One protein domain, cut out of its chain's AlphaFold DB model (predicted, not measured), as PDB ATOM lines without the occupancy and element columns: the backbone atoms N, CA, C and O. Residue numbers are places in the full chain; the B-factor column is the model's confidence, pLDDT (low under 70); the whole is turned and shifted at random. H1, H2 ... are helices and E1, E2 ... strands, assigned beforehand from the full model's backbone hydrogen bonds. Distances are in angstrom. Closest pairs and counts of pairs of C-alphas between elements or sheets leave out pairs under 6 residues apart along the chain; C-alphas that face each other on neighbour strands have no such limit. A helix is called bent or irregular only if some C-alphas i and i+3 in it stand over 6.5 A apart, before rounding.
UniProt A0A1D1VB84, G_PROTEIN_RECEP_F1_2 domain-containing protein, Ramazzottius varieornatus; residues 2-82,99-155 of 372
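This is residues 2 to 82 and 99 to 155 of the 372 residues of the protein "G_PROTEIN_RECEP_F1_2 domain-containing protein" of Ramazzottius varieornatus (UniProt A0A1D1VB84). Long helices make a loose, elongated frame: H2 runs nearly straight along it, H3 runs back the opposite way on one side, and H1 lies on the other side of H2, with gaps between them. H4 folds back on H3 as a helical hairpin, and the small strand hairpin of E1 and E2 sits at the end away from Gly 82, while residues 71 to 82, 99 to 104 and 2 to 7 stick out free. The printed part has 138 residues, with four named helices and two named strands in the order H1 E1 E2 H2 H3 H4; the sheet, E1 - E2, is antiparallel, and the class is mostly helix. The whole is loose, with a radius of gyration of the C-alphas of 18.9 A and spans of 62 by 34 by 29 A.

Begin with E1, residues 23 to 26, and E2, residues 31 to 34, an antiparallel hairpin at 138 degrees; look for N 26 and O 31, 2.8 A apart, and N 24 and O 33, 3.0 A apart. H2, residues 42 to 81, was assigned as one helix by its hydrogen bonds but is bent: C-alphas 55 and 58 are 6.7 A apart, and its arms H2a, residues 42 to 55, and H2b, residues 58 to 81, stand at a shallow tilt of 22 degrees. The closest C-alphas of E2 and H2a are those of Pro 34 and Glu 44, 7.9 A. H1, residues 2 to 17, is near H2a, with 7 pairs of C-alphas within 10 A. H3, residues 99 to 131, was likewise assigned as one helix but is bent: C-alphas 118 and 121 are 7.0 A apart, and H3a, residues 99 to 118, and H3b, residues 121 to 131, stand at a steep tilt of 48 degrees. H2b and H3a are close but not clearly touching, opposite ways at a shallow tilt of 30 degrees; their closest C-alphas are those of Ile 63 and Leu 112, 7.9 A. H2a and H3b are also close but not clearly touching, closest at the C-alphas of Ser 52 and Val 123, 7.9 A. H4, residues 142 to 155, touches H3b in a helical hairpin, closest at the C-alphas of Tyr 122 and Ser 146, 4.5 A. Residues 149 to 153 of H4 alone touch H3a, closest at the C-alphas of Cys 118 and Phe 149, 4.8 A. Every O i to N i+4 pair is within hydrogen-bond range in H1, H2a, H2b, H3a and H3b; in H4 it is 8 of 10.

Find C-alpha 2 at (14.396, 82.937, -47.803); from there H1 runs 22.8 A to residue 17. E1 spans 9.3 A and E2 9.9 A. H2a runs 19.5 A from C-alpha 42 at (-4.018, 108.652, -44.337), and H2b 34.5 A. H3a runs 28.4 A, H3b 15.5 A, and H4 20.3 A to C-alpha 155 at (2.135, 77.244, -31.641).

The two C-alphas farthest apart, those of His 27 and Gly 82, are 63.0 A apart. Residues 83 to 98 are cut out, and C-alphas 82 and 99 are 18.9 A apart across the cut. Of the links that are printed whole, none is long. Mean pLDDT of the printed part is 82.2; residues 77 to 82, 99 to 101 and 103 are under 70.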
ATOM      1  N   VAL A   2      14.423  82.645 -49.256       92.12
ATOM      2  CA  VAL A   2      14.396  82.937 -47.803       92.12
ATOM      3  C   VAL A   2      14.900  84.348 -47.462       92.12
ATOM      4  O   VAL A   2      14.265  85.063 -46.698       92.12
ATOM      5  N   ILE A   3      15.991  84.807 -48.081       95.19
ATOM      6  CA  ILE A   3      16.500  86.175 -47.862       95.19
ATOM      7  C   ILE A   3      15.439  87.227 -48.227       95.19
ATOM      8  O   ILE A   3      15.211  88.159 -47.466       95.19
ATOM      9  N   ALA A   4      14.726  87.036 -49.341       90.44
ATOM     10  CA  ALA A   4      13.669  87.953 -49.760       90.44
ATOM     11  C   ALA A   4      12.509  88.006 -48.750       90.44
ATOM     12  O   ALA A   4      12.000  89.087 -48.469       90.44
ATOM     13  N   THR A   5      12.126  86.871 -48.150       89.81
ATOM     14  CA  THR A   5      11.085  86.853 -47.105       89.81
ATOM     15  C   THR A   5      11.534  87.560 -45.826       89.81
ATOM     16  O   THR A   5      10.729  88.239 -45.196       89.81
ATOM     17  N   TRP A   6      12.815  87.457 -45.463       95.25
ATOM     18  CA  TRP A   6      13.372  88.192 -44.324       95.25
ATOM     19  C   TRP A   6      13.444  89.691 -44.583       95.25
ATOM     20  O   TRP A   6      13.019  90.467 -43.735       95.25
ATOM     21  N   ILE A   7      13.912  90.101 -45.767       95.00
ATOM     22  CA  ILE A   7      13.929  91.512 -46.172       95.00
ATOM     23  C   ILE A   7      12.512  92.086 -46.124       95.00
ATOM     24  O   ILE A   7      12.309  93.151 -45.553       95.00
ATOM     25  N   TRP A   8      11.519  91.361 -46.649       90.94
ATOM     26  CA  TRP A   8      10.120  91.783 -46.591       90.94
ATOM     27  C   TRP A   8       9.623  91.971 -45.151       90.94
ATOM     28  O   TRP A   8       9.014  92.991 -44.839       90.94
ATOM     29  N   GLY A   9       9.923  91.022 -44.259       91.56
ATOM     30  CA  GLY A   9       9.571  91.129 -42.840       91.56
ATOM     31  C   GLY A   9      10.260  92.300 -42.134       91.56
ATOM     32  O   GLY A   9       9.624  93.010 -41.359       91.56
ATOM     33  N   LEU A  10      11.536  92.545 -42.439       92.81
ATOM     34  CA  LEU A  10      12.288  93.674 -41.892       92.81
ATOM     35  C   LEU A  10      11.726  95.009 -42.371       92.81
ATOM     36  O   LEU A  10      11.529  95.887 -41.544       92.81
ATOM     37  N   LEU A  11      11.405  95.146 -43.659       90.00
ATOM     38  CA  LEU A  11      10.756  96.346 -44.201       90.00
ATOM     39  C   LEU A  11       9.418  96.633 -43.511       90.00
ATOM     40  O   LEU A  11       9.078  97.782 -43.234       90.00
ATOM     41  N   PHE A  12       8.668  95.578 -43.201       88.25
ATOM     42  CA  PHE A  12       7.411  95.689 -42.476       88.25
ATOM     43  C   PHE A  12       7.622  96.203 -41.042       88.25
ATOM     44  O   PHE A  12       6.942  97.123 -40.590       88.25
ATOM     45  N   ALA A  13       8.604  95.637 -40.335       89.12
ATOM     46  CA  ALA A  13       8.940  96.021 -38.967       89.12
ATOM     47  C   ALA A  13       9.529  97.438 -38.882       89.12
ATOM     48  O   ALA A  13       9.151  98.211 -38.001       89.12
ATOM     49  N   THR A  14      10.419  97.810 -39.803       89.50
ATOM     50  CA  THR A  14      11.009  99.155 -39.842       89.50
ATOM     51  C   THR A  14       9.961 100.213 -40.148       89.50
ATOM     52  O   THR A  14      10.005 101.282 -39.549       89.50
ATOM     53  N   GLY A  15       8.979  99.907 -40.999       86.44
ATOM     54  CA  GLY A  15       7.839 100.779 -41.259       86.44
ATOM     55  C   GLY A  15       7.067 101.156 -39.989       86.44
ATOM     56  O   GLY A  15       6.765 102.328 -39.765       86.44
ATOM     57  N   LEU A  16       6.813 100.182 -39.113       84.75
ATOM     58  CA  LEU A  16       6.184 100.423 -37.812       84.75
ATOM     59  C   LEU A  16       7.048 101.311 -36.906       84.75
ATOM     60  O   LEU A  16       6.546 102.281 -36.344       84.75
ATOM     61  N   VAL A  17       8.347 101.011 -36.793       87.62
ATOM     62  CA  VAL A  17       9.285 101.751 -35.924       87.62
ATOM     63  C   VAL A  17       9.522 103.182 -36.416       87.62
ATOM     64  O   VAL A  17       9.630 104.099 -35.608       87.62
ATOM     65  N   ALA A  18       9.525 103.400 -37.732       88.69
ATOM     66  CA  ALA A  18       9.619 104.724 -38.350       88.69
ATOM     67  C   ALA A  18       8.342 105.574 -38.177       88.69
ATOM     68  O   ALA A  18       8.261 106.699 -38.672       88.69
ATOM     69  N   GLY A  19       7.331 105.047 -37.479       86.38
ATOM     70  CA  GLY A  19       6.135 105.773 -37.082       86.38
ATOM     71  C   GLY A  19       5.015 105.768 -38.115       86.38
ATOM     72  O   GLY A  19       4.139 106.622 -38.015       86.38
ATOM     73  N   TRP A  20       4.996 104.851 -39.093       88.00
ATOM     74  CA  TRP A  20       3.943 104.769 -40.128       88.00
ATOM     75  C   TRP A  20       2.521 104.702 -39.533       88.00
ATOM     76  O   TRP A  20       1.573 105.205 -40.132       88.00
ATOM     77  N   THR A  21       2.380 104.166 -38.319       87.81
ATOM     78  CA  THR A  21       1.142 104.170 -37.528       87.81
ATOM     79  C   THR A  21       1.423 104.649 -36.106       87.81
ATOM     80  O   THR A  21       2.529 104.472 -35.590       87.81
ATOM     81  N   THR A  22       0.432 105.245 -35.452       87.00
ATOM     82  CA  THR A  22       0.497 105.546 -34.020       87.00
ATOM     83  C   THR A  22       0.232 104.276 -33.217       87.00
ATOM     84  O   THR A  22      -0.781 103.605 -33.412       87.00
ATOM     85  N   ILE A  23       1.132 103.945 -32.292       86.94
ATOM     86  CA  ILE A  23       0.933 102.839 -31.353       86.94
ATOM     87  C   ILE A  23       0.172 103.386 -30.147       86.94
ATOM     88  O   ILE A  23       0.646 104.289 -29.466       86.94
ATOM     89  N   GLU A  24      -1.007 102.832 -29.886       87.31
ATOM     90  CA  GLU A  24      -1.836 103.201 -28.741       87.31
ATOM     91  C   GLU A  24      -2.122 101.975 -27.875       87.31
ATOM     92  O   GLU A  24      -2.253 100.845 -28.361       87.31
ATOM     93  N   HIS A  25      -2.252 102.207 -26.572       85.94
ATOM     94  CA  HIS A  25      -2.687 101.179 -25.643       85.94
ATOM     95  C   HIS A  25      -4.192 100.915 -25.806       85.94
ATOM     96  O   HIS A  25      -5.028 101.816 -25.677       85.94
ATOM     97  N   LYS A  26      -4.552  99.660 -26.088       81.56
ATOM     98  CA  LYS A  26      -5.940  99.205 -26.204       81.56
ATOM     99  C   LYS A  26      -6.488  98.900 -24.813       81.56
ATOM    100  O   LYS A  26      -6.239  97.837 -24.238       81.56
ATOM    101  N   HIS A  27      -7.258  99.841 -24.282       70.94
ATOM    102  CA  HIS A  27      -7.982  99.673 -23.026       70.94
ATOM    103  C   HIS A  27      -8.931  98.462 -23.126       70.94
ATOM    104  O   HIS A  27      -9.629  98.298 -24.124       70.94
ATOM    105  N   GLY A  28      -8.904  97.578 -22.123       71.00
ATOM    106  CA  GLY A  28      -9.679  96.328 -22.102       71.00
ATOM    107  C   GLY A  28      -8.983  95.093 -22.696       71.00
ATOM    108  O   GLY A  28      -9.471  93.987 -22.487       71.00
ATOM    109  N   ALA A  29      -7.840  95.241 -23.380       71.06
ATOM    110  CA  ALA A  29      -7.078  94.115 -23.938       71.06
ATOM    111  C   ALA A  29      -5.635  93.994 -23.402       71.06
ATOM    112  O   ALA A  29      -4.928  93.088 -23.834       71.06
ATOM    113  N   THR A  30      -5.199  94.892 -22.498       79.19
ATOM    114  CA  THR A  30      -3.813  94.995 -21.969       79.19
ATOM    115  C   THR A  30      -2.752  94.854 -23.067       79.19
ATOM    116  O   THR A  30      -1.777  94.117 -22.926       79.19
ATOM    117  N   GLN A  31      -2.992  95.494 -24.212       82.56
ATOM    118  CA  GLN A  31      -2.203  95.325 -25.429       82.56
ATOM    119  C   GLN A  31      -1.808  96.684 -25.999       82.56
ATOM    120  O   GLN A  31      -2.632  97.595 -26.098       82.56
ATOM    121  N   CYS A  32      -0.554  96.792 -26.429       87.31
ATOM    122  CA  CYS A  32      -0.065  97.909 -27.230       87.31
ATOM    123  C   CYS A  32      -0.079  97.499 -28.700       87.31
ATOM    124  O   CYS A  32       0.459  96.452 -29.061       87.31
ATOM    125  N   GLY A  33      -0.680  98.316 -29.558       85.56
ATOM    126  CA  GLY A  33      -0.722  98.016 -30.981       85.56
ATOM    127  C   GLY A  33      -1.130  99.210 -31.834       85.56
ATOM    128  O   GLY A  33      -1.446 100.275 -31.297       85.56
ATOM    129  N   PRO A  34      -1.137  99.040 -33.165       84.44
ATOM    130  CA  PRO A  34      -1.540 100.087 -34.094       84.44
ATOM    131  C   PRO A  34      -2.911 100.674 -33.747       84.44
ATOM    132  O   PRO A  34      -3.864  99.963 -33.380       84.44
ATOM    133  N   LYS A  35      -3.028 101.994 -33.858       83.62
ATOM    134  CA  LYS A  35      -4.303 102.688 -33.730       83.62
ATOM    135  C   LYS A  35      -5.272 102.160 -34.785       83.62
ATOM    136  O   LYS A  35      -4.896 101.805 -35.897       83.62
ATOM    137  N   VAL A  36      -6.547 102.065 -34.407       80.12
ATOM    138  CA  VAL A  36      -7.583 101.707 -35.377       80.12
ATOM    139  C   VAL A  36      -7.636 102.814 -36.435       80.12
ATOM    140  O   VAL A  36      -7.760 103.972 -36.037       80.12
ATOM    141  N   PRO A  37      -7.606 102.502 -37.744       81.00
ATOM    142  CA  PRO A  37      -7.618 103.534 -38.769       81.00
ATOM    143  C   PRO A  37      -8.880 104.398 -38.664       81.00
ATOM    144  O   PRO A  37     -10.008 103.904 -38.560       81.00
ATOM    145  N   ASP A  38      -8.678 105.710 -38.685       78.69
ATOM    146  CA  ASP A  38      -9.729 106.686 -38.955       78.69
ATOM    147  C   ASP A  38      -9.649 107.081 -40.424       78.69
ATOM    148  O   ASP A  38      -8.558 107.300 -40.952       78.69
ATOM    149  N   ARG A  39     -10.805 107.208 -41.089       73.31
ATOM    150  CA  ARG A  39     -10.872 107.524 -42.530       73.31
ATOM    151  C   ARG A  39     -10.209 108.855 -42.896       73.31
ATOM    152  O   ARG A  39      -9.855 109.056 -44.050       73.31
ATOM    153  N   THR A  40     -10.052 109.751 -41.929       78.75
ATOM    154  CA  THR A  40      -9.411 111.060 -42.084       78.75
ATOM    155  C   THR A  40      -7.885 110.991 -42.012       78.75
ATOM    156  O   THR A  40      -7.211 111.859 -42.559       78.75
ATOM    157  N   ASN A  41      -7.318 109.956 -41.382       82.75
ATOM    158  CA  ASN A  41      -5.880 109.808 -41.191       82.75
ATOM    159  C   ASN A  41      -5.290 108.848 -42.230       82.75
ATOM    160  O   ASN A  41      -5.412 107.623 -42.127       82.75
ATOM    161  N   ILE A  42      -4.600 109.414 -43.224       84.38
ATOM    162  CA  ILE A  42      -4.018 108.652 -44.337       84.38
ATOM    163  C   ILE A  42      -2.896 107.705 -43.893       84.38
ATOM    164  O   ILE A  42      -2.794 106.601 -44.416       84.38
ATOM    165  N   ARG A  43      -2.092 108.093 -42.893       85.38
ATOM    166  CA  ARG A  43      -0.969 107.288 -42.376       85.38
ATOM    167  C   ARG A  43      -1.474 105.975 -41.778       85.38
ATOM    168  O   ARG A  43      -1.142 104.905 -42.283       85.38
ATOM    169  N   GLU A  44      -2.399 106.077 -40.826       83.56
ATOM    170  CA  GLU A  44      -3.032 104.933 -40.156       83.56
ATOM    171  C   GLU A  44      -3.796 104.037 -41.141       83.56
ATOM    172  O   GLU A  44      -3.663 102.810 -41.123       83.56
ATOM    173  N   SER A  45      -4.558 104.648 -42.057       83.75
ATOM    174  CA  SER A  45      -5.306 103.917 -43.084       83.75
ATOM    175  C   SER A  45      -4.378 103.182 -44.055       83.75
ATOM    176  O   SER A  45      -4.617 102.014 -44.360       83.75
ATOM    177  N   SER A  46      -3.289 103.818 -44.503       87.31
ATOM    178  CA  SER A  46      -2.318 103.205 -45.420       87.31
ATOM    179  C   SER A  46      -1.608 102.005 -44.792       87.31
ATOM    180  O   SER A  46      -1.526 100.956 -45.427       87.31
ATOM    181  N   HIS A  47      -1.194 102.112 -43.525       86.69
ATOM    182  CA  HIS A  47      -0.596 101.009 -42.778       86.69
ATOM    183  C   HIS A  47      -1.576  99.830 -42.632       86.69
ATOM    184  O   HIS A  47      -1.216  98.677 -42.883       86.69
ATOM    185  N   SER A  48      -2.840 100.109 -42.293       83.94
ATOM    186  CA  SER A  48      -3.874  99.077 -42.157       83.94
ATOM    187  C   SER A  48      -4.181  98.368 -43.483       83.94
ATOM    188  O   SER A  48      -4.312  97.141 -43.509       83.94
ATOM    189  N   ILE A  49      -4.284  99.113 -44.590       85.81
ATOM    190  CA  ILE A  49      -4.521  98.551 -45.931       85.81
ATOM    191  C   ILE A  49      -3.327  97.704 -46.365       85.81
ATOM    192  O   ILE A  49      -3.515  96.560 -46.773       85.81
ATOM    193  N   PHE A  50      -2.107  98.228 -46.230       87.75
ATOM    194  CA  PHE A  50      -0.880  97.513 -46.571       87.75
ATOM    195  C   PHE A  50      -0.775  96.189 -45.807       87.75
ATOM    196  O   PHE A  50      -0.628  95.131 -46.419       87.75
ATOM    197  N   THR A  51      -0.984  96.223 -44.489       84.25
ATOM    198  CA  THR A  51      -1.015  95.022 -43.645       84.25
ATOM    199  C   THR A  51      -2.070  94.022 -44.107       84.25
ATOM    200  O   THR A  51      -1.790  92.830 -44.234       84.25
ATOM    201  N   SER A  52      -3.277  94.497 -44.412       82.81
ATOM    202  CA  SER A  52      -4.382  93.641 -44.854       82.81
ATOM    203  C   SER A  52      -4.094  92.981 -46.210       82.81
ATOM    204  O   SER A  52      -4.360  91.796 -46.411       82.81
ATOM    205  N   VAL A  53      -3.504  93.713 -47.152       86.44
ATOM    206  CA  VAL A  53      -3.177  93.174 -48.477       86.44
ATOM    207  C   VAL A  53      -2.022  92.180 -48.390       86.44
ATOM    208  O   VAL A  53      -2.139  91.053 -48.875       86.44
ATOM    209  N   SER A  54      -0.921  92.564 -47.746       85.50
ATOM    210  CA  SER A  54       0.308  91.769 -47.718       85.50
ATOM    211  C   SER A  54       0.199  90.506 -46.872       85.50
ATOM    212  O   SER A  54       0.729  89.470 -47.268       85.50
ATOM    213  N   CYS A  55      -0.495  90.557 -45.735       79.38
ATOM    214  CA  CYS A  55      -0.576  89.420 -44.816       79.38
ATOM    215  C   CYS A  55      -1.788  88.513 -45.064       79.38
ATOM    216  O   CYS A  55      -1.813  87.401 -44.541       79.38
ATOM    217  N   PHE A  56      -2.775  88.948 -45.860       77.69
ATOM    218  CA  PHE A  56      -4.022  88.197 -46.043       77.69
ATOM    219  C   PHE A  56      -4.402  88.029 -47.508       77.69
ATOM    220  O   PHE A  56      -4.516  86.895 -47.965       77.69
ATOM    221  N   VAL A  57      -4.564  89.119 -48.263       83.94
ATOM    222  CA  VAL A  57      -5.039  89.042 -49.657       83.94
ATOM    223  C   VAL A  57      -4.041  88.295 -50.539       83.94
ATOM    224  O   VAL A  57      -4.434  87.370 -51.248       83.94
ATOM    225  N   ILE A  58      -2.753  88.647 -50.469       85.81
ATOM    226  CA  ILE A  58      -1.710  87.988 -51.267       85.81
ATOM    227  C   ILE A  58      -1.589  86.501 -50.886       85.81
ATOM    228  O   ILE A  58      -1.704  85.665 -51.786       85.81
ATOM    229  N   PRO A  59      -1.435  86.121 -49.598       81.81
ATOM    230  CA  PRO A  59      -1.421  84.712 -49.210       81.81
ATOM    231  C   PRO A  59      -2.675  83.947 -49.644       81.81
ATOM    232  O   PRO A  59      -2.548  82.858 -50.195       81.81
ATOM    233  N   LEU A  60      -3.876  84.511 -49.473       81.62
ATOM    234  CA  LEU A  60      -5.126  83.875 -49.907       81.62
ATOM    235  C   LEU A  60      -5.173  83.659 -51.421       81.62
ATOM    236  O   LEU A  60      -5.533  82.569 -51.864       81.62
ATOM    237  N   ALA A  61      -4.788  84.660 -52.214       85.56
ATOM    238  CA  ALA A  61      -4.762  84.561 -53.670       85.56
ATOM    239  C   ALA A  61      -3.766  83.496 -54.147       85.56
ATOM    240  O   ALA A  61      -4.108  82.670 -54.995       85.56
ATOM    241  N   VAL A  62      -2.561  83.464 -53.565       84.62
ATOM    242  CA  VAL A  62      -1.548  82.440 -53.859       84.62
ATOM    243  C   VAL A  62      -2.074  81.053 -53.503       84.62
ATOM    244  O   VAL A  62      -1.979  80.140 -54.318       84.62
ATOM    245  N   ILE A  63      -2.678  80.890 -52.325       79.12
ATOM    246  CA  ILE A  63      -3.242  79.611 -51.883       79.12
ATOM    247  C   ILE A  63      -4.350  79.152 -52.837       79.12
ATOM    248  O   ILE A  63      -4.322  78.010 -53.294       79.12
ATOM    249  N   LEU A  64      -5.296  80.031 -53.176       82.94
ATOM    250  CA  LEU A  64      -6.380  79.724 -54.109       82.94
ATOM    251  C   LEU A  64      -5.826  79.307 -55.476       82.94
ATOM    252  O   LEU A  64      -6.224  78.273 -56.014       82.94
ATOM    253  N   TYR A  65      -4.860  80.058 -56.002       86.06
ATOM    254  CA  TYR A  65      -4.179  79.727 -57.248       86.06
ATOM    255  C   TYR A  65      -3.485  78.361 -57.180       86.06
ATOM    256  O   TYR A  65      -3.628  77.548 -58.096       86.06
ATOM    257  N   CYS A  66      -2.770  78.070 -56.090       82.69
ATOM    258  CA  CYS A  66      -2.128  76.776 -55.879       82.69
ATOM    259  C   CYS A  66      -3.154  75.640 -55.857       82.69
ATOM    260  O   CYS A  66      -2.929  74.619 -56.503       82.69
ATOM    261  N   TYR A  67      -4.297  75.807 -55.185       75.75
ATOM    262  CA  TYR A  67      -5.355  74.795 -55.169       75.75
ATOM    263  C   TYR A  67      -5.956  74.554 -56.544       75.75
ATOM    264  O   TYR A  67      -6.083  73.399 -56.952       75.75
ATOM    265  N   VAL A  68      -6.284  75.622 -57.273       81.25
ATOM    266  CA  VAL A  68      -6.797  75.515 -58.642       81.25
ATOM    267  C   VAL A  68      -5.769  74.809 -59.526       81.25
ATOM    268  O   VAL A  68      -6.111  73.869 -60.237       81.25
ATOM    269  N   SER A  69      -4.490  75.174 -59.429       79.06
ATOM    270  CA  SER A  69      -3.405  74.568 -60.212       79.06
ATOM    271  C   SER A  69      -3.204  73.084 -59.898       79.06
ATOM    272  O   SER A  69      -3.066  72.269 -60.815       79.06
ATOM    273  N   ILE A  70      -3.230  72.706 -58.616       81.81
ATOM    274  CA  ILE A  70      -3.168  71.305 -58.179       81.81
ATOM    275  C   ILE A  70      -4.380  70.543 -58.714       81.81
ATOM    276  O   ILE A  70      -4.224  69.449 -59.252       81.81
ATOM    277  N   PHE A  71      -5.575  71.124 -58.611       75.50
ATOM    278  CA  PHE A  71      -6.808  70.509 -59.086       75.50
ATOM    279  C   PHE A  71      -6.792  70.285 -60.604       75.50
ATOM    280  O   PHE A  71      -7.072  69.180 -61.068       75.50
ATOM    281  N   LEU A  72      -6.385  71.289 -61.381       80.44
ATOM    282  CA  LEU A  72      -6.257  71.185 -62.835       80.44
ATOM    283  C   LEU A  72      -5.203  70.147 -63.242       80.44
ATOM    284  O   LEU A  72      -5.447  69.339 -64.138       80.44
ATOM    285  N   THR A  73      -4.059  70.123 -62.559       80.38
ATOM    286  CA  THR A  73      -2.999  69.131 -62.802       80.38
ATOM    287  C   THR A  73      -3.482  67.717 -62.489       80.38
ATOM    288  O   THR A  73      -3.240  66.788 -63.256       80.38
ATOM    289  N   PHE A  74      -4.228  67.551 -61.397       73.44
ATOM    290  CA  PHE A  74      -4.793  66.268 -60.999       73.44
ATOM    291  C   PHE A  74      -5.832  65.757 -62.004       73.44
ATOM    292  O   PHE A  74      -5.791  64.584 -62.376       73.44
ATOM    293  N   ARG A  75      -6.708  66.638 -62.512       71.56
ATOM    294  CA  ARG A  75      -7.666  66.285 -63.573       71.56
ATOM    295  C   ARG A  75      -6.969  65.827 -64.849       71.56
ATOM    296  O   ARG A  75      -7.406  64.847 -65.443       71.56
ATOM    297  N   ARG A  76      -5.887  66.503 -65.249       75.25
ATOM    298  CA  ARG A  76      -5.085  66.101 -66.414       75.25
ATOM    299  C   ARG A  76      -4.475  64.716 -66.215       75.25
ATOM    300  O   ARG A  76      -4.592  63.884 -67.100       75.25
ATOM    301  N   HIS A  77      -3.914  64.438 -65.037       69.12
ATOM    302  CA  HIS A  77      -3.342  63.125 -64.739       69.12
ATOM    303  C   HIS A  77      -4.387  62.001 -64.781       69.12
ATOM    304  O   HIS A  77      -4.129  60.977 -65.394       69.12
ATOM    305  N   ILE A  78      -5.581  62.185 -64.203       66.81
ATOM    306  CA  ILE A  78      -6.647  61.165 -64.276       66.81
ATOM    307  C   ILE A  78      -7.119  60.944 -65.718       66.81
ATOM    308  O   ILE A  78      -7.365  59.804 -66.098       66.81
ATOM    309  N   ALA A  79      -7.227  62.008 -66.518       68.12
ATOM    310  CA  ALA A  79      -7.628  61.893 -67.918       68.12
ATOM    311  C   ALA A  79      -6.609  61.092 -68.750       68.12
ATOM    312  O   ALA A  79      -7.017  60.260 -69.549       68.12
ATOM    313  N   THR A  80      -5.305  61.283 -68.522       66.25
ATOM    314  CA  THR A  80      -4.242  60.528 -69.216       66.25
ATOM    315  C   THR A  80      -4.157  59.066 -68.755       66.25
ATOM    316  O   THR A  80      -3.848  58.182 -69.545       66.25
ATOM    317  N   LEU A  81      -4.483  58.771 -67.492       62.34
ATOM    318  CA  LEU A  81      -4.467  57.399 -66.958       62.34
ATOM    319  C   LEU A  81      -5.594  56.504 -67.501       62.34
ATOM    320  O   LEU A  81      -5.509  55.291 -67.337       62.34
ATOM    321  N   GLY A  82      -6.631  57.078 -68.116       58.19
ATOM    322  CA  GLY A  82      -7.692  56.315 -68.778       58.19
ATOM    323  C   GLY A  82      -7.289  55.710 -70.128       58.19
ATOM    324  O   GLY A  82      -8.059  54.910 -70.646       58.19
ATOM    325  N   ILE A  99       3.613  60.043 -54.764       68.31
ATOM    326  CA  ILE A  99       2.868  59.855 -53.511       68.31
ATOM    327  C   ILE A  99       3.590  60.560 -52.356       68.31
ATOM    328  O   ILE A  99       2.943  61.192 -51.518       68.31
ATOM    329  N   GLN A 100       4.920  60.483 -52.298       66.62
ATOM    330  CA  GLN A 100       5.706  61.138 -51.253       66.62
ATOM    331  C   GLN A 100       5.711  62.666 -51.401       66.62
ATOM    332  O   GLN A 100       5.471  63.367 -50.416       66.62
ATOM    333  N   GLN A 101       5.873  63.188 -52.620       68.25
ATOM    334  CA  GLN A 101       5.750  64.622 -52.913       68.25
ATOM    335  C   GLN A 101       4.340  65.140 -52.596       68.25
ATOM    336  O   GLN A 101       4.177  66.171 -51.944       68.25
ATOM    337  N   LYS A 102       3.304  64.368 -52.946       71.00
ATOM    338  CA  LYS A 102       1.905  64.663 -52.620       71.00
ATOM    339  C   LYS A 102       1.685  64.717 -51.108       71.00
ATOM    340  O   LYS A 102       1.008  65.624 -50.638       71.00
ATOM    341  N   LYS A 103       2.288  63.818 -50.322       69.50
ATOM    342  CA  LYS A 103       2.227  63.869 -48.847       69.50
ATOM    343  C   LYS A 103       2.827  65.162 -48.285       69.50
ATOM    344  O   LYS A 103       2.219  65.745 -47.387       69.50
ATOM    345  N   ILE A 104       3.969  65.613 -48.817       73.44
ATOM    346  CA  ILE A 104       4.624  66.870 -48.415       73.44
ATOM    347  C   ILE A 104       3.743  68.067 -48.783       73.44
ATOM    348  O   ILE A 104       3.426  68.869 -47.908       73.44
ATOM    349  N   ALA A 105       3.267  68.141 -50.028       73.12
ATOM    350  CA  ALA A 105       2.356  69.193 -50.479       73.12
ATOM    351  C   ALA A 105       1.076  69.247 -49.628       73.12
ATOM    352  O   ALA A 105       0.642  70.319 -49.218       73.12
ATOM    353  N   TRP A 106       0.518  68.090 -49.257       74.94
ATOM    354  CA  TRP A 106      -0.613  68.022 -48.333       74.94
ATOM    355  C   TRP A 106      -0.268  68.482 -46.920       74.94
ATOM    356  O   TRP A 106      -1.140  69.012 -46.240       74.94
ATOM    357  N   THR A 107       0.952  68.245 -46.429       73.19
ATOM    358  CA  THR A 107       1.388  68.815 -45.141       73.19
ATOM    359  C   THR A 107       1.349  70.333 -45.224       73.19
ATOM    360  O   THR A 107       0.765  70.960 -44.348       73.19
ATOM    361  N   LEU A 108       1.903  70.907 -46.296       78.25
ATOM    362  CA  LEU A 108       1.907  72.354 -46.518       78.25
ATOM    363  C   LEU A 108       0.482  72.909 -46.596       78.25
ATOM    364  O   LEU A 108       0.185  73.900 -45.948       78.25
ATOM    365  N   ILE A 109      -0.423  72.218 -47.290       74.81
ATOM    366  CA  ILE A 109      -1.853  72.550 -47.338       74.81
ATOM    367  C   ILE A 109      -2.478  72.603 -45.937       74.81
ATOM    368  O   ILE A 109      -3.162  73.573 -45.622       74.81
ATOM    369  N   ILE A 110      -2.250  71.595 -45.085       77.19
ATOM    370  CA  ILE A 110      -2.809  71.601 -43.724       77.19
ATOM    371  C   ILE A 110      -2.239  72.762 -42.909       77.19
ATOM    372  O   ILE A 110      -3.008  73.471 -42.267       77.19
ATOM    373  N   VAL A 111      -0.921  72.988 -42.968       80.38
ATOM    374  CA  VAL A 111      -0.280  74.136 -42.303       80.38
ATOM    375  C   VAL A 111      -0.924  75.446 -42.756       80.38
ATOM    376  O   VAL A 111      -1.271  76.275 -41.921       80.38
ATOM    377  N   LEU A 112      -1.165  75.601 -44.059       78.00
ATOM    378  CA  LEU A 112      -1.798  76.788 -44.630       78.00
ATOM    379  C   LEU A 112      -3.257  76.953 -44.179       78.00
ATOM    380  O   LEU A 112      -3.644  78.052 -43.802       78.00
ATOM    381  N   ILE A 113      -4.069  75.890 -44.161       80.94
ATOM    382  CA  ILE A 113      -5.458  75.960 -43.669       80.94
ATOM    383  C   ILE A 113      -5.481  76.341 -42.189       80.94
ATOM    384  O   ILE A 113      -6.232  77.229 -41.794       80.94
ATOM    385  N   CYS A 114      -4.648  75.702 -41.368       84.94
ATOM    386  CA  CYS A 114      -4.545  76.028 -39.952       84.94
ATOM    387  C   CYS A 114      -4.117  77.483 -39.740       84.94
ATOM    388  O   CYS A 114      -4.701  78.164 -38.901       84.94
ATOM    389  N   PHE A 115      -3.161  77.974 -40.533       84.19
ATOM    390  CA  PHE A 115      -2.764  79.376 -40.529       84.19
ATOM    391  C   PHE A 115      -3.945  80.299 -40.862       84.19
ATOM    392  O   PHE A 115      -4.193  81.241 -40.120       84.19
ATOM    393  N   LEU A 116      -4.738  79.995 -41.896       83.31
ATOM    394  CA  LEU A 116      -5.930  80.779 -42.249       83.31
ATOM    395  C   LEU A 116      -6.993  80.780 -41.145       83.31
ATOM    396  O   LEU A 116      -7.583  81.822 -40.874       83.31
ATOM    397  N   VAL A 117      -7.224  79.645 -40.483       86.25
ATOM    398  CA  VAL A 117      -8.160  79.554 -39.348       86.25
ATOM    399  C   VAL A 117      -7.669  80.393 -38.170       86.25
ATOM    400  O   VAL A 117      -8.453  81.122 -37.573       86.25
ATOM    401  N   CYS A 118      -6.372  80.340 -37.866       89.38
ATOM    402  CA  CYS A 118      -5.761  81.164 -36.822       89.38
ATOM    403  C   CYS A 118      -5.770  82.659 -37.178       89.38
ATOM    404  O   CYS A 118      -5.761  83.521 -36.310       89.38
ATOM    405  N   LEU A 119      -5.808  82.985 -38.463       86.81
ATOM    406  CA  LEU A 119      -5.746  84.356 -38.941       86.81
ATOM    407  C   LEU A 119      -7.140  84.979 -39.159       86.81
ATOM    408  O   LEU A 119      -7.305  86.198 -39.097       86.81
ATOM    409  N   SER A 120      -8.161  84.148 -39.374       86.62
ATOM    410  CA  SER A 120      -9.530  84.556 -39.697       86.62
ATOM    411  C   SER A 120     -10.191  85.471 -38.653       86.62
ATOM    412  O   SER A 120     -10.770  86.474 -39.078       86.62
ATOM    413  N   PRO A 121     -10.096  85.220 -37.329       90.06
ATOM    414  CA  PRO A 121     -10.700  86.098 -36.326       90.06
ATOM    415  C   PRO A 121     -10.193  87.537 -36.431       90.06
ATOM    416  O   PRO A 121     -10.983  88.477 -36.414       90.06
ATOM    417  N   TYR A 122      -8.889  87.702 -36.668       87.44
ATOM    418  CA  TYR A 122      -8.296  89.017 -36.866       87.44
ATOM    419  C   TYR A 122      -8.770  89.699 -38.147       87.44
ATOM    420  O   TYR A 122      -9.029  90.900 -38.128       87.44
ATOM    421  N   VAL A 123      -8.938  88.962 -39.249       84.19
ATOM    422  CA  VAL A 123      -9.530  89.528 -40.476       84.19
ATOM    423  C   VAL A 123     -10.944  90.018 -40.212       84.19
ATOM    424  O   VAL A 123     -11.282  91.139 -40.589       84.19
ATOM    425  N   ALA A 124     -11.769  89.199 -39.560       86.06
ATOM    426  CA  ALA A 124     -13.148  89.546 -39.243       86.06
ATOM    427  C   ALA A 124     -13.212  90.791 -38.346       86.06
ATOM    428  O   ALA A 124     -13.970  91.716 -38.628       86.06
ATOM    429  N   TYR A 125     -12.363  90.862 -37.322       86.94
ATOM    430  CA  TYR A 125     -12.245  92.033 -36.458       86.94
ATOM    431  C   TYR A 125     -11.768  93.280 -37.223       86.94
ATOM    432  O   TYR A 125     -12.428  94.316 -37.179       86.94
ATOM    433  N   SER A 126     -10.667  93.181 -37.973       82.00
ATOM    434  CA  SER A 126     -10.089  94.297 -38.738       82.00
ATOM    435  C   SER A 126     -11.073  94.856 -39.771       82.00
ATOM    436  O   SER A 126     -11.270  96.067 -39.870       82.00
ATOM    437  N   THR A 127     -11.771  93.976 -40.495       82.19
ATOM    438  CA  THR A 127     -12.801  94.375 -41.465       82.19
ATOM    439  C   THR A 127     -14.021  94.988 -40.783       82.19
ATOM    440  O   THR A 127     -14.459  96.060 -41.199       82.19
ATOM    441  N   ALA A 128     -14.540  94.389 -39.706       83.62
ATOM    442  CA  ALA A 128     -15.662  94.955 -38.953       83.62
ATOM    443  C   ALA A 128     -15.357  96.387 -38.496       83.62
ATOM    444  O   ALA A 128     -16.144  97.302 -38.726       83.62
ATOM    445  N   VAL A 129     -14.169  96.607 -37.942       79.75
ATOM    446  CA  VAL A 129     -13.744  97.923 -37.465       79.75
ATOM    447  C   VAL A 129     -13.505  98.924 -38.612       79.75
ATOM    448  O   VAL A 129     -13.720 100.121 -38.430       79.75
ATOM    449  N   ALA A 130     -13.105  98.467 -39.803       77.44
ATOM    450  CA  ALA A 130     -12.914  99.331 -40.973       77.44
ATOM    451  C   ALA A 130     -14.238  99.788 -41.629       77.44
ATOM    452  O   ALA A 130     -14.337 100.903 -42.163       77.44
ATOM    453  N   PHE A 131     -15.267  98.934 -41.614       78.62
ATOM    454  CA  PHE A 131     -16.540  99.197 -42.293       78.62
ATOM    455  C   PHE A 131     -17.609  99.816 -41.387       78.62
ATOM    456  O   PHE A 131     -18.417 100.618 -41.869       78.62
ATOM    457  N   VAL A 132     -17.610  99.499 -40.090       81.56
ATOM    458  CA  VAL A 132     -18.600 100.017 -39.140       81.56
ATOM    459  C   VAL A 132     -18.289 101.476 -38.787       81.56
ATOM    460  O   VAL A 132     -17.185 101.813 -38.371       81.56
ATOM    461  N   LYS A 133     -19.285 102.363 -38.945       73.94
ATOM    462  CA  LYS A 133     -19.162 103.791 -38.587       73.94
ATOM    463  C   LYS A 133     -19.081 104.004 -37.070       73.94
ATOM    464  O   LYS A 133     -18.288 104.819 -36.615       73.94
ATOM    465  N   ASN A 134     -19.872 103.245 -36.310       78.62
ATOM    466  CA  ASN A 134     -19.909 103.296 -34.848       78.62
ATOM    467  C   ASN A 134     -19.007 102.200 -34.275       78.62
ATOM    468  O   ASN A 134     -19.446 101.064 -34.102       78.62
ATOM    469  N   LYS A 135     -17.742 102.527 -34.002       74.62
ATOM    470  CA  LYS A 135     -16.748 101.557 -33.507       74.62
ATOM    471  C   LYS A 135     -17.173 100.891 -32.187       74.62
ATOM    472  O   LYS A 135     -16.843  99.729 -31.979       74.62
ATOM    473  N   ASP A 136     -17.989 101.568 -31.379       75.00
ATOM    474  CA  ASP A 136     -18.555 101.049 -30.122       75.00
ATOM    475  C   ASP A 136     -19.539  99.883 -30.317       75.00
ATOM    476  O   ASP A 136     -19.823  99.142 -29.381       75.00
ATOM    477  N   ALA A 137     -20.048  99.685 -31.539       80.19
ATOM    478  CA  ALA A 137     -20.889  98.537 -31.867       80.19
ATOM    479  C   ALA A 137     -20.083  97.233 -32.012       80.19
ATOM    480  O   ALA A 137     -20.674  96.154 -32.046       80.19
ATOM    481  N   VAL A 138     -18.751  97.309 -32.123       82.44
ATOM    482  CA  VAL A 138     -17.878  96.133 -32.197       82.44
ATOM    483  C   VAL A 138     -17.556  95.666 -30.771       82.44
ATOM    484  O   VAL A 138     -16.952  96.422 -30.011       82.44
ATOM    485  N   PRO A 139     -17.906  94.422 -30.387       84.25
ATOM    486  CA  PRO A 139     -17.604  93.903 -29.056       84.25
ATOM    487  C   PRO A 139     -16.116  94.009 -28.691       84.25
ATOM    488  O   PRO A 139     -15.262  93.512 -29.430       84.25
ATOM    489  N   LEU A 140     -15.806  94.562 -27.509       81.31
ATOM    490  CA  LEU A 140     -14.423  94.722 -27.028       81.31
ATOM    491  C   LEU A 140     -13.643  93.398 -26.993       81.31
ATOM    492  O   LEU A 140     -12.442  93.393 -27.241       81.31
ATOM    493  N   ILE A 141     -14.324  92.277 -26.728       85.31
ATOM    494  CA  ILE A 141     -13.721  90.938 -26.632       85.31
ATOM    495  C   ILE A 141     -13.155  90.423 -27.967       85.31
ATOM    496  O   ILE A 141     -12.268  89.571 -27.974       85.31
ATOM    497  N   LEU A 142     -13.619  90.942 -29.110       85.38
ATOM    498  CA  LEU A 142     -13.160  90.479 -30.424       85.38
ATOM    499  C   LEU A 142     -11.689  90.802 -30.672       85.38
ATOM    500  O   LEU A 142     -11.002  90.017 -31.323       85.38
ATOM    501  N   ASN A 143     -11.201  91.923 -30.141       84.81
ATOM    502  CA  ASN A 143      -9.803  92.312 -30.249       84.81
ATOM    503  C   ASN A 143      -8.874  91.272 -29.574       84.81
ATOM    504  O   ASN A 143      -8.135  90.603 -30.298       84.81
ATOM    505  N   PRO A 144      -8.942  91.030 -28.247       87.00
ATOM    506  CA  PRO A 144      -8.045  90.083 -27.590       87.00
ATOM    507  C   PRO A 144      -8.188  88.657 -28.132       87.00
ATOM    508  O   PRO A 144      -7.175  87.986 -28.320       87.00
ATOM    509  N   VAL A 145      -9.403  88.206 -28.471       89.50
ATOM    510  CA  VAL A 145      -9.607  86.893 -29.107       89.50
ATOM    511  C   VAL A 145      -8.868  86.808 -30.443       89.50
ATOM    512  O   VAL A 145      -8.180  85.824 -30.706       89.50
ATOM    513  N   SER A 146      -8.948  87.852 -31.269       89.31
ATOM    514  CA  SER A 146      -8.252  87.898 -32.557       89.31
ATOM    515  C   SER A 146      -6.737  87.778 -32.415       89.31
ATOM    516  O   SER A 146      -6.109  87.015 -33.149       89.31
ATOM    517  N   TYR A 147      -6.149  88.487 -31.451       87.62
ATOM    518  CA  TYR A 147      -4.710  88.420 -31.191       87.62
ATOM    519  C   TYR A 147      -4.276  87.073 -30.606       87.62
ATOM    520  O   TYR A 147      -3.248  86.541 -31.022       87.62
ATOM    521  N   ILE A 148      -5.068  86.464 -29.715       90.94
ATOM    522  CA  ILE A 148      -4.792  85.112 -29.199       90.94
ATOM    523  C   ILE A 148      -4.688  84.110 -30.352       90.94
ATOM    524  O   ILE A 148      -3.746  83.321 -30.398       90.94
ATOM    525  N   PHE A 149      -5.613  84.162 -31.310       91.00
ATOM    526  CA  PHE A 149      -5.584  83.276 -32.473       91.00
ATOM    527  C   PHE A 149      -4.363  83.523 -33.373       91.00
ATOM    528  O   PHE A 149      -3.745  82.558 -33.826       91.00
ATOM    529  N   ILE A 150      -3.929  84.777 -33.549       88.75
ATOM    530  CA  ILE A 150      -2.662  85.082 -34.235       88.75
ATOM    531  C   ILE A 150      -1.475  84.429 -33.516       88.75
ATOM    532  O   ILE A 150      -0.637  83.805 -34.167       88.75
ATOM    533  N   TYR A 151      -1.395  84.527 -32.188       90.06
ATOM    534  CA  TYR A 151      -0.308  83.900 -31.431       90.06
ATOM    535  C   TYR A 151      -0.355  82.368 -31.511       90.06
ATOM    536  O   TYR A 151       0.686  81.725 -31.674       90.06
ATOM    537  N   LEU A 152      -1.556  81.782 -31.492       90.38
ATOM    538  CA  LEU A 152      -1.752  80.342 -31.668       90.38
ATOM    539  C   LEU A 152      -1.242  79.840 -33.025       90.38
ATOM    540  O   LEU A 152      -0.755  78.709 -33.089       90.38
ATOM    541  N   ALA A 153      -1.257  80.664 -34.082       89.25
ATOM    542  CA  ALA A 153      -0.728  80.289 -35.397       89.25
ATOM    543  C   ALA A 153       0.731  79.798 -35.325       89.25
ATOM    544  O   ALA A 153       1.105  78.843 -36.009       89.25
ATOM    545  N   SER A 154       1.549  80.398 -34.455       89.69
ATOM    546  CA  SER A 154       2.941  79.989 -34.233       89.69
ATOM    547  C   SER A 154       3.051  78.677 -33.451       89.69
ATOM    548  O   SER A 154       3.898  77.840 -33.773       89.69
ATOM    549  N   CYS A 155       2.176  78.460 -32.463       88.31
ATOM    550  CA  CYS A 155       2.135  77.244 -31.641       88.31
ATOM    551  C   CYS A 155       1.661  76.010 -32.420       88.31
ATOM    552  O   CYS A 155       2.059  74.886 -32.120       88.31
TER     553      CYS A 155